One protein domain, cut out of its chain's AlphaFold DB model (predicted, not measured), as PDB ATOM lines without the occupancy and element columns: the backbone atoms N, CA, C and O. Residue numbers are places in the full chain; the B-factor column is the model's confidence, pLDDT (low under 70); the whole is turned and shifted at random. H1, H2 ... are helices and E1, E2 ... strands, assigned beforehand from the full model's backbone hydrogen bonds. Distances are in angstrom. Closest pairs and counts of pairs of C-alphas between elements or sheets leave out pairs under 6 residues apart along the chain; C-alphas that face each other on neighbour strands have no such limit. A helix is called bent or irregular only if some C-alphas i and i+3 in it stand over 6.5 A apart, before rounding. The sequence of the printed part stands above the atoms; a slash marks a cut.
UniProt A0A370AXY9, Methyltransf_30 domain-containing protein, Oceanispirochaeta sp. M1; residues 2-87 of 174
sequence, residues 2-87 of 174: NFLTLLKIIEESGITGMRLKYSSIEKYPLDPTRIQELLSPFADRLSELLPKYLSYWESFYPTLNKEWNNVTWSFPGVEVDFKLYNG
ATOM      1  N   ASN A   2     -19.937  26.137  -9.942       93.94
ATOM      2  CA  ASN A   2     -19.716  26.879 -11.202       93.94
ATOM      3  C   ASN A   2     -19.773  25.991 -12.452       93.94
ATOM      4  O   ASN A   2     -20.470  26.331 -13.402       93.94
ATOM      5  N   PHE A   3     -19.116  24.829 -12.412       96.69
ATOM      6  CA  PHE A   3     -19.124  23.865 -13.511       96.69
ATOM      7  C   PHE A   3     -20.547  23.432 -13.906       96.69
ATOM      8  O   PHE A   3     -20.949  23.615 -15.048       96.69
ATOM      9  N   LEU A   4     -21.352  22.961 -12.948       96.12
ATOM     10  CA  LEU A   4     -22.737  22.548 -13.212       96.12
ATOM     11  C   LEU A   4     -23.632  23.706 -13.664       96.12
ATOM     12  O   LEU A   4     -24.516  23.510 -14.488       96.12
ATOM     13  N   THR A   5     -23.382  24.923 -13.172       95.12
ATOM     14  CA  THR A   5     -24.113  26.116 -13.634       95.12
ATOM     15  C   THR A   5     -23.783  26.432 -15.092       95.12
ATOM     16  O   THR A   5     -24.679  26.754 -15.863       95.12
ATOM     17  N   LEU A   6     -22.512  26.312 -15.485       95.69
ATOM     18  CA  LEU A   6     -22.092  26.474 -16.875       95.69
ATOM     19  C   LEU A   6     -22.744  25.416 -17.773       95.69
ATOM     20  O   LEU A   6     -23.299  25.774 -18.806       95.69
ATOM     21  N   LEU A   7     -22.739  24.145 -17.357       96.06
ATOM     22  CA  LEU A   7     -23.427  23.072 -18.084       96.06
ATOM     23  C   LEU A   7     -24.924  23.347 -18.230       96.06
ATOM     24  O   LEU A   7     -25.466  23.155 -19.313       96.06
ATOM     25  N   LYS A   8     -25.573  23.862 -17.179       94.88
ATOM     26  CA  LYS A   8     -26.989  24.225 -17.237       94.88
ATOM     27  C   LYS A   8     -27.261  25.334 -18.252       94.88
ATOM     28  O   LYS A   8     -28.184  25.211 -19.044       94.88
ATOM     29  N   ILE A   9     -26.425  26.372 -18.280       94.12
ATOM     30  CA  ILE A   9     -26.538  27.455 -19.270       94.12
ATOM     31  C   ILE A   9     -26.349  26.918 -20.695       94.12
ATOM     32  O   ILE A   9     -27.055  27.339 -21.607       94.12
ATOM     33  N   ILE A  10     -25.407  25.994 -20.897       94.38
ATOM     34  CA  ILE A  10     -25.177  25.362 -22.203       94.38
ATOM     35  C   ILE A  10     -26.410  24.559 -22.627       94.38
ATOM     36  O   ILE A  10     -26.895  24.753 -23.739       94.38
ATOM     37  N   GLU A  11     -26.946  23.722 -21.741       93.19
ATOM     38  CA  GLU A  11     -28.169  22.950 -21.984       93.19
ATOM     39  C   GLU A  11     -29.347  23.868 -22.359       93.19
ATOM     40  O   GLU A  11     -29.989  23.670 -23.388       93.19
ATOM     41  N   GLU A  12     -29.586  24.922 -21.574       93.56
ATOM     42  CA  GLU A  12     -30.680  25.880 -21.789       93.56
ATOM     43  C   GLU A  12     -30.500  26.736 -23.053       93.56
ATOM     44  O   GLU A  12     -31.482  27.225 -23.612       93.56
ATOM     45  N   SER A  13     -29.266  26.913 -23.529       94.38
ATOM     46  CA  SER A  13     -28.986  27.670 -24.755       94.38
ATOM     47  C   SER A  13     -29.402  26.941 -26.037       94.38
ATOM     48  O   SER A  13     -29.500  27.571 -27.089       94.38
ATOM     49  N   GLY A  14     -29.607  25.618 -25.976       92.75
ATOM     50  CA  GLY A  14     -29.903  24.781 -27.141       92.75
ATOM     51  C   GLY A  14     -28.715  24.552 -28.085       92.75
ATOM     52  O   GLY A  14     -28.890  23.962 -29.152       92.75
ATOM     53  N   ILE A  15     -27.508  25.003 -27.723       91.69
ATOM     54  CA  ILE A  15     -26.286  24.736 -28.490       91.69
ATOM     55  C   ILE A  15     -25.979  23.234 -28.449       91.69
ATOM     56  O   ILE A  15     -26.008  22.606 -27.391       91.69
ATOM     57  N   THR A  16     -25.639  22.659 -29.603       92.75
ATOM     58  CA  THR A  16     -25.255  21.247 -29.733       92.75
ATOM     59  C   THR A  16     -23.896  21.096 -30.412       92.75
ATOM     60  O   THR A  16     -23.431  21.990 -31.119       92.75
ATOM     61  N   GLY A  17     -23.227  19.964 -30.169       93.62
ATOM     62  CA  GLY A  17     -21.915  19.663 -30.749       93.62
ATOM     63  C   GLY A  17     -20.767  20.504 -30.182       93.62
ATOM     64  O   GLY A  17     -19.699  20.576 -30.792       93.62
ATOM     65  N   MET A  18     -20.965  21.151 -29.030       95.56
ATOM     66  CA  MET A  18     -19.928  21.969 -28.413       95.56
ATOM     67  C   MET A  18     -18.840  21.089 -27.788       95.56
ATOM     68  O   MET A  18     -19.123  20.033 -27.225       95.56
ATOM     69  N   ARG A  19     -17.589  21.556 -27.833       96.12
ATOM     70  CA  ARG A  19     -16.499  21.015 -27.014       96.12
ATOM     71  C   ARG A  19     -16.055  22.045 -25.992       96.12
ATOM     72  O   ARG A  19     -15.718  23.171 -26.358       96.12
ATOM     73  N   LEU A  20     -16.037  21.655 -24.724       96.25
ATOM     74  CA  LEU A  20     -15.625  22.495 -23.607       96.25
ATOM     75  C   LEU A  20     -14.366  21.921 -22.964       96.25
ATOM     76  O   LEU A  20     -14.393  20.820 -22.431       96.25
ATOM     77  N   LYS A  21     -13.285  22.700 -22.931       96.25
ATOM     78  CA  LYS A  21     -12.142  22.414 -22.056       96.25
ATOM     79  C   LYS A  21     -12.371  23.122 -20.729       96.25
ATOM     80  O   LYS A  21     -12.398  24.351 -20.698       96.25
ATOM     81  N   TYR A  22     -12.555  22.366 -19.651       96.44
ATOM     82  CA  TYR A  22     -12.778  22.926 -18.319       96.44
ATOM     83  C   TYR A  22     -11.657  22.490 -17.384       96.44
ATOM     84  O   TYR A  22     -11.499  21.304 -17.116       96.44
ATOM     85  N   SER A  23     -10.882  23.446 -16.877       94.81
ATOM     86  CA  SER A  23      -9.803  23.180 -15.924       94.81
ATOM     87  C   SER A  23     -10.135  23.776 -14.562       94.81
ATOM     88  O   SER A  23     -10.547  24.931 -14.470       94.81
ATOM     89  N   SER A  24      -9.956  22.982 -13.510       95.00
ATOM     90  CA  SER A  24     -10.164  23.379 -12.119       95.00
ATOM     91  C   SER A  24      -8.935  23.049 -11.285       95.00
ATOM     92  O   SER A  24      -8.251  22.060 -11.538       95.00
ATOM     93  N   ILE A  25      -8.688  23.863 -10.268       94.62
ATOM     94  CA  ILE A  25      -7.628  23.665  -9.281       94.62
ATOM     95  C   ILE A  25      -8.334  23.490  -7.944       94.62
ATOM     96  O   ILE A  25      -9.105  24.361  -7.545       94.62
ATOM     97  N   GLU A  26      -8.114  22.361  -7.284       95.38
ATOM     98  CA  GLU A  26      -8.773  22.034  -6.023       95.38
ATOM     99  C   GLU A  26      -7.787  21.342  -5.087       95.38
ATOM    100  O   GLU A  26      -7.179  20.331  -5.435       95.38
ATOM    101  N   LYS A  27      -7.645  21.869  -3.873       95.06
ATOM    102  CA  LYS A  27      -6.729  21.314  -2.870       95.06
ATOM    103  C   LYS A  27      -7.359  20.140  -2.127       95.06
ATOM    104  O   LYS A  27      -6.647  19.209  -1.732       95.06
ATOM    105  N   TYR A  28      -8.683  20.176  -1.968       95.38
ATOM    106  CA  TYR A  28      -9.462  19.192  -1.225       95.38
ATOM    107  C   TYR A  28     -10.688  18.741  -2.037       95.38
ATOM    108  O   TYR A  28     -11.807  19.159  -1.728       95.38
ATOM    109  N   PRO A  29     -10.508  17.908  -3.086       96.81
ATOM    110  CA  PRO A  29     -11.635  17.370  -3.836       96.81
ATOM    111  C   PRO A  29     -12.602  16.649  -2.896       96.81
ATOM    112  O   PRO A  29     -12.179  15.869  -2.046       96.81
ATOM    113  N   LEU A  30     -13.892  16.940  -3.037       97.19
ATOM    114  CA  LEU A  30     -14.932  16.345  -2.206       97.19
ATOM    115  C   LEU A  30     -15.307  14.958  -2.731       97.19
ATOM    116  O   LEU A  30     -15.363  14.741  -3.945       97.19
ATOM    117  N   ASP A  31     -15.616  14.046  -1.815       96.88
ATOM    118  CA  ASP A  31     -16.194  12.757  -2.170       96.88
ATOM    119  C   ASP A  31     -17.615  12.925  -2.759       96.88
ATOM    120  O   ASP A  31     -18.281  13.945  -2.520       96.88
ATOM    121  N   PRO A  32     -18.097  11.945  -3.546       96.31
ATOM    122  CA  PRO A  32     -19.407  12.023  -4.191       96.31
ATOM    123  C   PRO A  32     -20.571  12.258  -3.218       96.31
ATOM    124  O   PRO A  32     -21.442  13.082  -3.504       96.31
ATOM    125  N   THR A  33     -20.562  11.605  -2.051       96.81
ATOM    126  CA  THR A  33     -21.612  11.749  -1.033       96.81
ATOM    127  C   THR A  33     -21.675  13.186  -0.535       96.81
ATOM    128  O   THR A  33     -22.745  13.800  -0.507       96.81
ATOM    129  N   ARG A  34     -20.521  13.786  -0.231       97.75
ATOM    130  CA  ARG A  34     -20.463  15.174   0.227       97.75
ATOM    131  C   ARG A  34     -20.912  16.168  -0.842       97.75
ATOM    132  O   ARG A  34     -21.565  17.165  -0.523       97.75
ATOM    133  N   ILE A  35     -20.585  15.917  -2.107       97.12
ATOM    134  CA  ILE A  35     -21.087  16.718  -3.232       97.12
ATOM    135  C   ILE A  35     -22.611  16.623  -3.311       97.12
ATOM    136  O   ILE A  35     -23.271  17.657  -3.440       97.12
ATOM    137  N   GLN A  36     -23.169  15.414  -3.221       96.06
ATOM    138  CA  GLN A  36     -24.612  15.192  -3.265       96.06
ATOM    139  C   GLN A  36     -25.325  15.953  -2.145       96.06
ATOM    140  O   GLN A  36     -26.287  16.668  -2.419       96.06
ATOM    141  N   GLU A  37     -24.828  15.880  -0.910       97.19
ATOM    142  CA  GLU A  37     -25.386  16.622   0.226       97.19
ATOM    143  C   GLU A  37     -25.424  18.132  -0.038       97.19
ATOM    144  O   GLU A  37     -26.473  18.764   0.102       97.19
ATOM    145  N   LEU A  38     -24.293  18.710  -0.456       96.69
ATOM    146  CA  LEU A  38     -24.155  20.151  -0.686       96.69
ATOM    147  C   LEU A  38     -25.008  20.654  -1.853       96.69
ATOM    148  O   LEU A  38     -25.417  21.817  -1.856       96.69
ATOM    149  N   LEU A  39     -25.243  19.806  -2.854       96.25
ATOM    150  CA  LEU A  39     -25.995  20.160  -4.055       96.25
ATOM    151  C   LEU A  39     -27.466  19.742  -4.007       96.25
ATOM    152  O   LEU A  39     -28.239  20.226  -4.833       96.25
ATOM    153  N   SER A  40     -27.877  18.935  -3.027       94.75
ATOM    154  CA  SER A  40     -29.271  18.515  -2.845       94.75
ATOM    155  C   SER A  40     -30.279  19.676  -2.802       94.75
ATOM    156  O   SER A  40     -31.317  19.547  -3.452       94.75
ATOM    157  N   PRO A  41     -29.992  20.859  -2.205       96.56
ATOM    158  CA  PRO A  41     -30.933  21.985  -2.229       96.56
ATOM    159  C   PRO A  41     -31.145  22.591  -3.626       96.56
ATOM    160  O   PRO A  41     -32.016  23.438  -3.811       96.56
ATOM    161  N   PHE A  42     -30.324  22.205  -4.605       95.44
ATOM    162  CA  PHE A  42     -30.391  22.664  -5.991       95.44
ATOM    163  C   PHE A  42     -30.790  21.548  -6.965       95.44
ATOM    164  O   PHE A  42     -30.764  21.793  -8.171       95.44
ATOM    165  N   ALA A  43     -31.152  20.357  -6.473       93.38
ATOM    166  CA  ALA A  43     -31.437  19.188  -7.303       93.38
ATOM    167  C   ALA A  43     -32.489  19.487  -8.382       93.38
ATOM    168  O   ALA A  43     -32.217  19.258  -9.555       93.38
ATOM    169  N   ASP A  44     -33.607  20.125  -8.026       93.69
ATOM    170  CA  ASP A  44     -34.669  20.480  -8.983       93.69
ATOM    171  C   ASP A  44     -34.170  21.385 -10.119       93.69
ATOM    172  O   ASP A  44     -34.548  21.229 -11.278       93.69
ATOM    173  N   ARG A  45     -33.276  22.331  -9.802       93.88
ATOM    174  CA  ARG A  45     -32.714  23.272 -10.786       93.88
ATOM    175  C   ARG A  45     -31.682  22.614 -11.691       93.88
ATOM    176  O   ARG A  45     -31.509  23.035 -12.834       93.88
ATOM    177  N   LEU A  46     -30.958  21.635 -11.162       93.06
ATOM    178  CA  LEU A  46     -29.949  20.887 -11.900       93.06
ATOM    179  C   LEU A  46     -30.569  19.732 -12.696       93.06
ATOM    180  O   LEU A  46     -29.986  19.337 -13.702       93.06
ATOM    181  N   SER A  47     -31.757  19.255 -12.311       90.44
ATOM    182  CA  SER A  47     -32.467  18.154 -12.965       90.44
ATOM    183  C   SER A  47     -31.513  16.968 -13.205       90.44
ATOM    184  O   SER A  47     -30.749  16.613 -12.307       90.44
ATOM    185  N   GLU A  48     -31.496  16.395 -14.408       92.81
ATOM    186  CA  GLU A  48     -30.665  15.243 -14.784       92.81
ATOM    187  C   GLU A  48     -29.149  15.524 -14.800       92.81
ATOM    188  O   GLU A  48     -28.342  14.589 -14.821       92.81
ATOM    189  N   LEU A  49     -28.714  16.791 -14.745       95.25
ATOM    190  CA  LEU A  49     -27.282  17.116 -14.721       95.25
ATOM    191  C   LEU A  49     -26.609  16.652 -13.429       95.25
ATOM    192  O   LEU A  49     -25.468  16.194 -13.477       95.25
ATOM    193  N   LEU A  50     -27.286  16.771 -12.282       95.62
ATOM    194  CA  LEU A  50     -26.716  16.384 -10.990       95.62
ATOM    195  C   LEU A  50     -26.463  14.869 -10.879       95.62
ATOM    196  O   LEU A  50     -25.315  14.509 -10.616       95.62
ATOM    197  N   PRO A  51     -27.450  13.972 -11.090       96.19
ATOM    198  CA  PRO A  51     -27.208  12.533 -11.009       96.19
ATOM    199  C   PRO A  51     -26.182  12.065 -12.049       96.19
ATOM    200  O   PRO A  51     -25.313  11.256 -11.729       96.19
ATOM    201  N   LYS A  52     -26.199  12.633 -13.264       97.19
ATOM    202  CA  LYS A  52     -25.199  12.317 -14.291       97.19
ATOM    203  C   LYS A  52     -23.786  12.729 -13.872       97.19
ATOM    204  O   LYS A  52     -22.850  11.946 -14.009       97.19
ATOM    205  N   TYR A  53     -23.633  13.939 -13.335       97.62
ATOM    206  CA  TYR A  53     -22.354  14.410 -12.807       97.62
ATOM    207  C   TYR A  53     -21.851  13.540 -11.654       97.62
ATOM    208  O   TYR A  53     -20.671  13.204 -11.636       97.62
ATOM    209  N   LEU A  54     -22.726  13.153 -10.719       97.81
ATOM    210  CA  LEU A  54     -22.356  12.282  -9.601       97.81
ATOM    211  C   LEU A  54     -21.860  10.920 -10.091       97.81
ATOM    212  O   LEU A  54     -20.791  10.502  -9.666       97.81
ATOM    213  N   SER A  55     -22.542  10.292 -11.051       97.81
ATOM    214  CA  SER A  55     -22.097   9.018 -11.640       97.81
ATOM    215  C   SER A  55     -20.707   9.116 -12.287       97.81
ATOM    216  O   SER A  55     -19.849   8.251 -12.088       97.81
ATOM    217  N   TYR A  56     -20.441  10.201 -13.020       98.06
ATOM    218  CA  TYR A  56     -19.109  10.458 -13.572       98.06
ATOM    219  C   TYR A  56     -18.061  10.714 -12.485       98.06
ATOM    220  O   TYR A  56     -16.945  10.195 -12.566       98.06
ATOM    221  N   TRP A  57     -18.413  11.487 -11.458       98.12
ATOM    222  CA  TRP A  57     -17.515  11.810 -10.357       98.12
ATOM    223  C   TRP A  57     -17.185  10.587  -9.498       98.12
ATOM    224  O   TRP A  57     -16.034  10.424  -9.115       98.12
ATOM    225  N   GLU A  58     -18.143   9.692  -9.251       98.00
ATOM    226  CA  GLU A  58     -17.941   8.426  -8.530       98.00
ATOM    227  C   GLU A  58     -16.873   7.547  -9.181       98.00
ATOM    228  O   GLU A  58     -16.075   6.929  -8.481       98.00
ATOM    229  N   SER A  59     -16.815   7.534 -10.515       97.56
ATOM    230  CA  SER A  59     -15.791   6.785 -11.253       97.56
ATOM    231  C   SER A  59     -14.444   7.511 -11.289       97.56
ATOM    232  O   SER A  59     -13.394   6.873 -11.300       97.56
ATOM    233  N   PHE A  60     -14.453   8.846 -11.314       98.06
ATOM    234  CA  PHE A  60     -13.246   9.661 -11.449       98.06
ATOM    235  C   PHE A  60     -12.526   9.900 -10.115       98.06
ATOM    236  O   PHE A  60     -11.302   9.812 -10.051       98.06
ATOM    237  N   TYR A  61     -13.265  10.154  -9.035       98.12
ATOM    238  CA  TYR A  61     -12.729  10.497  -7.715       98.12
ATOM    239  C   TYR A  61     -11.703   9.482  -7.162       98.12
ATOM    240  O   TYR A  61     -10.651   9.920  -6.693       98.12
ATOM    241  N   PRO A  62     -11.909   8.152  -7.269       98.00
ATOM    242  CA  PRO A  62     -10.932   7.164  -6.800       98.00
ATOM    243  C   PRO A  62      -9.621   7.151  -7.598       98.00
ATOM    244  O   PRO A  62      -8.634   6.591  -7.132       98.00
ATOM    245  N   THR A  63      -9.608   7.739  -8.799       97.25
ATOM    246  CA  THR A  63      -8.434   7.781  -9.689       97.25
ATOM    247  C   THR A  63      -7.555   9.013  -9.472       97.25
ATOM    248  O   THR A  63      -6.524   9.148 -10.126       97.25
ATOM    249  N   LEU A  64      -7.955   9.925  -8.577       97.62
ATOM    250  CA  LEU A  64      -7.281  11.204  -8.395       97.62
ATOM    251  C   LEU A  64      -5.899  11.058  -7.751       97.62
ATOM    252  O   LEU A  64      -5.772  10.699  -6.581       97.62
ATOM    253  N   ASN A  65      -4.879  11.508  -8.474       95.56
ATOM    254  CA  ASN A  65      -3.518  11.693  -7.978       95.56
ATOM    255  C   ASN A  65      -3.260  13.161  -7.619       95.56
ATOM    256  O   ASN A  65      -4.019  14.044  -8.025       95.56
ATOM    257  N   LYS A  66      -2.191  13.446  -6.863       93.62
ATOM    258  CA  LYS A  66      -1.782  14.810  -6.462       93.62
ATOM    259  C   LYS A  66      -1.064  15.573  -7.586       93.62
ATOM    260  O   LYS A  66       0.068  16.015  -7.434       93.62
ATOM    261  N   GLU A  67      -1.741  15.686  -8.721       91.88
ATOM    262  CA  GLU A  67      -1.260  16.281  -9.969       91.88
ATOM    263  C   GLU A  67      -2.456  16.653 -10.868       91.88
ATOM    264  O   GLU A  67      -3.597  16.763 -10.398       91.88
ATOM    265  N   TRP A  68      -2.211  16.848 -12.165       93.06
ATOM    266  CA  TRP A  68      -3.265  16.968 -13.166       93.06
ATOM    267  C   TRP A  68      -3.932  15.631 -13.473       93.06
ATOM    268  O   TRP A  68      -3.315  14.703 -13.981       93.06
ATOM    269  N   ASN A  69      -5.244  15.598 -13.284       95.56
ATOM    270  CA  ASN A  69      -6.109  14.482 -13.628       95.56
ATOM    271  C   ASN A  69      -7.017  14.914 -14.779       95.56
ATOM    272  O   ASN A  69      -7.494  16.050 -14.791       95.56
ATOM    273  N   ASN A  70      -7.255  14.034 -15.749       95.69
ATOM    274  CA  ASN A  70      -7.988  14.370 -16.968       95.69
ATOM    275  C   ASN A  70      -9.039  13.302 -17.256       95.69
ATOM    276  O   ASN A  70      -8.775  12.114 -17.080       95.69
ATOM    277  N   VAL A  71     -10.206  13.720 -17.733       97.88
ATOM    278  CA  VAL A  71     -11.286  12.823 -18.150       97.88
ATOM    279  C   VAL A  71     -12.191  13.536 -19.150       97.88
ATOM    280  O   VAL A  71     -12.346  14.757 -19.089       97.88
ATOM    281  N   THR A  72     -12.790  12.782 -20.067       98.19
ATOM    282  CA  THR A  72     -13.804  13.311 -20.984       98.19
ATOM    283  C   THR A  72     -15.185  12.838 -20.545       98.19
ATOM    284  O   THR A  72     -15.392  11.649 -20.302       98.19
ATOM    285  N   TRP A  73     -16.129  13.772 -20.442       98.19
ATOM    286  CA  TRP A  73     -17.515  13.509 -20.061       98.19
ATOM    287  C   TRP A  73     -18.485  14.099 -21.072       98.19
ATOM    288  O   TRP A  73     -18.331  15.240 -21.504       98.19
ATOM    289  N   SER A  74     -19.543  13.353 -21.368       97.38
ATOM    290  CA  SER A  74     -20.578  13.777 -22.308       97.38
ATOM    291  C   SER A  74     -21.807  14.275 -21.551       97.38
ATOM    292  O   SER A  74     -22.445  13.531 -20.803       97.38
ATOM    293  N   PHE A  75     -22.206  15.523 -21.768       96.06
ATOM    294  CA  PHE A  75     -23.455  16.104 -21.265       96.06
ATOM    295  C   PHE A  75     -24.361  16.483 -22.446       96.06
ATOM    296  O   PHE A  75     -23.897  16.519 -23.586       96.06
ATOM    297  N   PRO A  76     -25.666  16.731 -22.227       92.00
ATOM    298  CA  PRO A  76     -26.541  17.201 -23.299       92.00
ATOM    299  C   PRO A  76     -25.937  18.406 -24.039       92.00
ATOM    300  O   PRO A  76     -25.633  19.431 -23.437       92.00
ATOM    301  N   GLY A  77     -25.711  18.251 -25.346       91.81
ATOM    302  CA  GLY A  77     -25.183  19.302 -26.224       91.81
ATOM    303  C   GLY A  77     -23.669  19.566 -26.154       91.81
ATOM    304  O   GLY A  77     -23.161  20.282 -27.023       91.81
ATOM    305  N   VAL A  78     -22.933  18.985 -25.196       97.12
ATOM    306  CA  VAL A  78     -21.510  19.297 -24.970       97.12
ATOM    307  C   VAL A  78     -20.665  18.092 -24.551       97.12
ATOM    308  O   VAL A  78     -20.983  17.379 -23.602       97.12
ATOM    309  N   GLU A  79     -19.522  17.935 -25.216       98.19
ATOM    310  CA  GLU A  79     -18.416  17.089 -24.757       98.19
ATOM    311  C   GLU A  79     -17.447  17.930 -23.922       98.19
ATOM    312  O   GLU A  79     -16.984  18.988 -24.363       98.19
ATOM    313  N   VAL A  80     -17.146  17.478 -22.709       98.12
ATOM    314  CA  VAL A  80     -16.292  18.192 -21.759       98.12
ATOM    315  C   VAL A  80     -14.975  17.454 -21.591       98.12
ATOM    316  O   VAL A  80     -14.948  16.370 -21.018       98.12
ATOM    317  N   ASP A  81     -13.880  18.091 -21.992       97.44
ATOM    318  CA  ASP A  81     -12.529  17.715 -21.585       97.44
ATOM    319  C   ASP A  81     -12.256  18.349 -20.213       97.44
ATOM    320  O   ASP A  81     -11.882  19.527 -20.107       97.44
ATOM    321  N   PHE A  82     -12.508  17.588 -19.149       97.56
ATOM    322  CA  PHE A  82     -12.358  18.040 -17.772       97.56
ATOM    323  C   PHE A  82     -10.942  17.769 -17.265       97.56
ATOM    324  O   PHE A  82     -10.426  16.655 -17.365       97.56
ATOM    325  N   LYS A  83     -10.320  18.797 -16.684       95.25
ATOM    326  CA  LYS A  83      -9.021  18.712 -16.018       95.25
ATOM    327  C   LYS A  83      -9.128  19.183 -14.577       95.25
ATOM    328  O   LYS A  83      -9.640  20.272 -14.316       95.25
ATOM    329  N   LEU A  84      -8.577  18.408 -13.655       96.12
ATOM    330  CA  LEU A  84      -8.493  18.749 -12.241       96.12
ATOM    331  C   LEU A  84      -7.048  18.685 -11.771       96.12
ATOM    332  O   LEU A  84      -6.466  17.602 -11.719       96.12
ATOM    333  N   TYR A  85      -6.492  19.824 -11.375       94.94
ATOM    334  CA  TYR A  85      -5.281  19.842 -10.570       94.94
ATOM    335  C   TYR A  85      -5.664  19.603  -9.109       94.94
ATOM    336  O   TYR A  85      -6.288  20.462  -8.483       94.94
ATOM    337  N   ASN A  86      -5.328  18.427  -8.580       95.75
ATOM    338  CA  ASN A  86      -5.586  18.061  -7.187       95.75
ATOM    339  C   ASN A  86      -4.374  18.445  -6.330       95.75
ATOM    340  O   ASN A  86      -3.477  17.640  -6.084       95.75
ATOM    341  N   GLY A  87      -4.333  19.696  -5.888       93.50
ATOM    342  CA  GLY A  87      -3.171  20.252  -5.213       93.50
ATOM    343  C   GLY A  87      -3.344  21.715  -4.835       93.50
ATOM    344  O   GLY A  87      -4.417  22.300  -4.981       93.50
TER     345      GLY A  87
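Overview. This is residues 2 to 87 of the 174 residues of the protein "Methyltransf_30 domain-containing protein" of Oceanispirochaeta sp. M1 (UniProt A0A370AXY9). A twisted wall of three strands has helix H1 running along one face, over the inner strand E3, while helix H3 packs on the edge strand E2. H2 folds back on H3 as a helical hairpin and lies off the sheet, with its centre the farthest of any element from the mean of the C-alphas. The printed part has 86 residues, with three named helices and three named strands in the order H1, E1, H2, H3, E2, E3. The sheet runs E1, E3, E2 and is mixed, and the class is mixed, helices and strands. The whole is compact, with a radius of gyration of the C-alphas of 12.8 A and spans of 36 by 28 by 18 A.

Along the chain. Find C-alpha 18 at (-19.928, 21.969, -28.413); from there E1, residues 18 to 26, runs 25.0 A. E3, residues 78 to 86, runs 23.9 A and ends at C-alpha 86, (-5.586, 18.061, -7.187). E2, residues 68 to 75, is 21.8 A long. Go back to C-alpha 2 at (-19.716, 26.879, -11.202), where H1, residues 2 to 13, begins; it covers 16.4 A. H2, residues 32 to 46, covers 15.8 A and is irregular, with C-alphas 41 and 44 7.9 A apart. H3, residues 49 to 63, covers 21.6 A and is only just irregular, with C-alphas 59 and 62 6.6 A apart.

Arrangement. Start at E3: E1 is its parallel neighbour at 15 degrees, with N 22 and O 81 3.0 A apart, within hydrogen-bond range. E2 and E3 form a hairpin, antiparallel at 156 degrees, with N 80 and O 73 2.8 A apart, also within range. H1 is on the sheet at a height of 9.7 A, over E3, and runs along the strands, at 6 degrees to E3 on the local plane. H3 is on the sheet too; its closest C-alphas to E2 are those of Tyr 56 and Trp 73, 7.3 A. Look next at Leu 4 and Leu 49, whose C-alphas, 7.2 A apart, are the closest of H1 and H3; these touch through residues 4 to 8 and 49 to 50 alone, opposite ways at a steep tilt of 40 degrees. H2 and H3 touch as a helical hairpin, opposite ways at a shallow tilt of 18 degrees, the closest C-alphas being those of Pro 32 and Glu 58, 5.8 A. H2 is not on the sheet. Every O i to N i+4 pair is within hydrogen-bond range in H1, against 7 of 11 in H2 and 9 of 11 in H3.

Size, cuts and confidence. Look at Gly 14 and Lys 66 for the two C-alphas farthest apart, 36.3 A. The printed part has no cut, and its five links are tight. The mean pLDDT of the printed part is 95.7, and no printed residue is under 70.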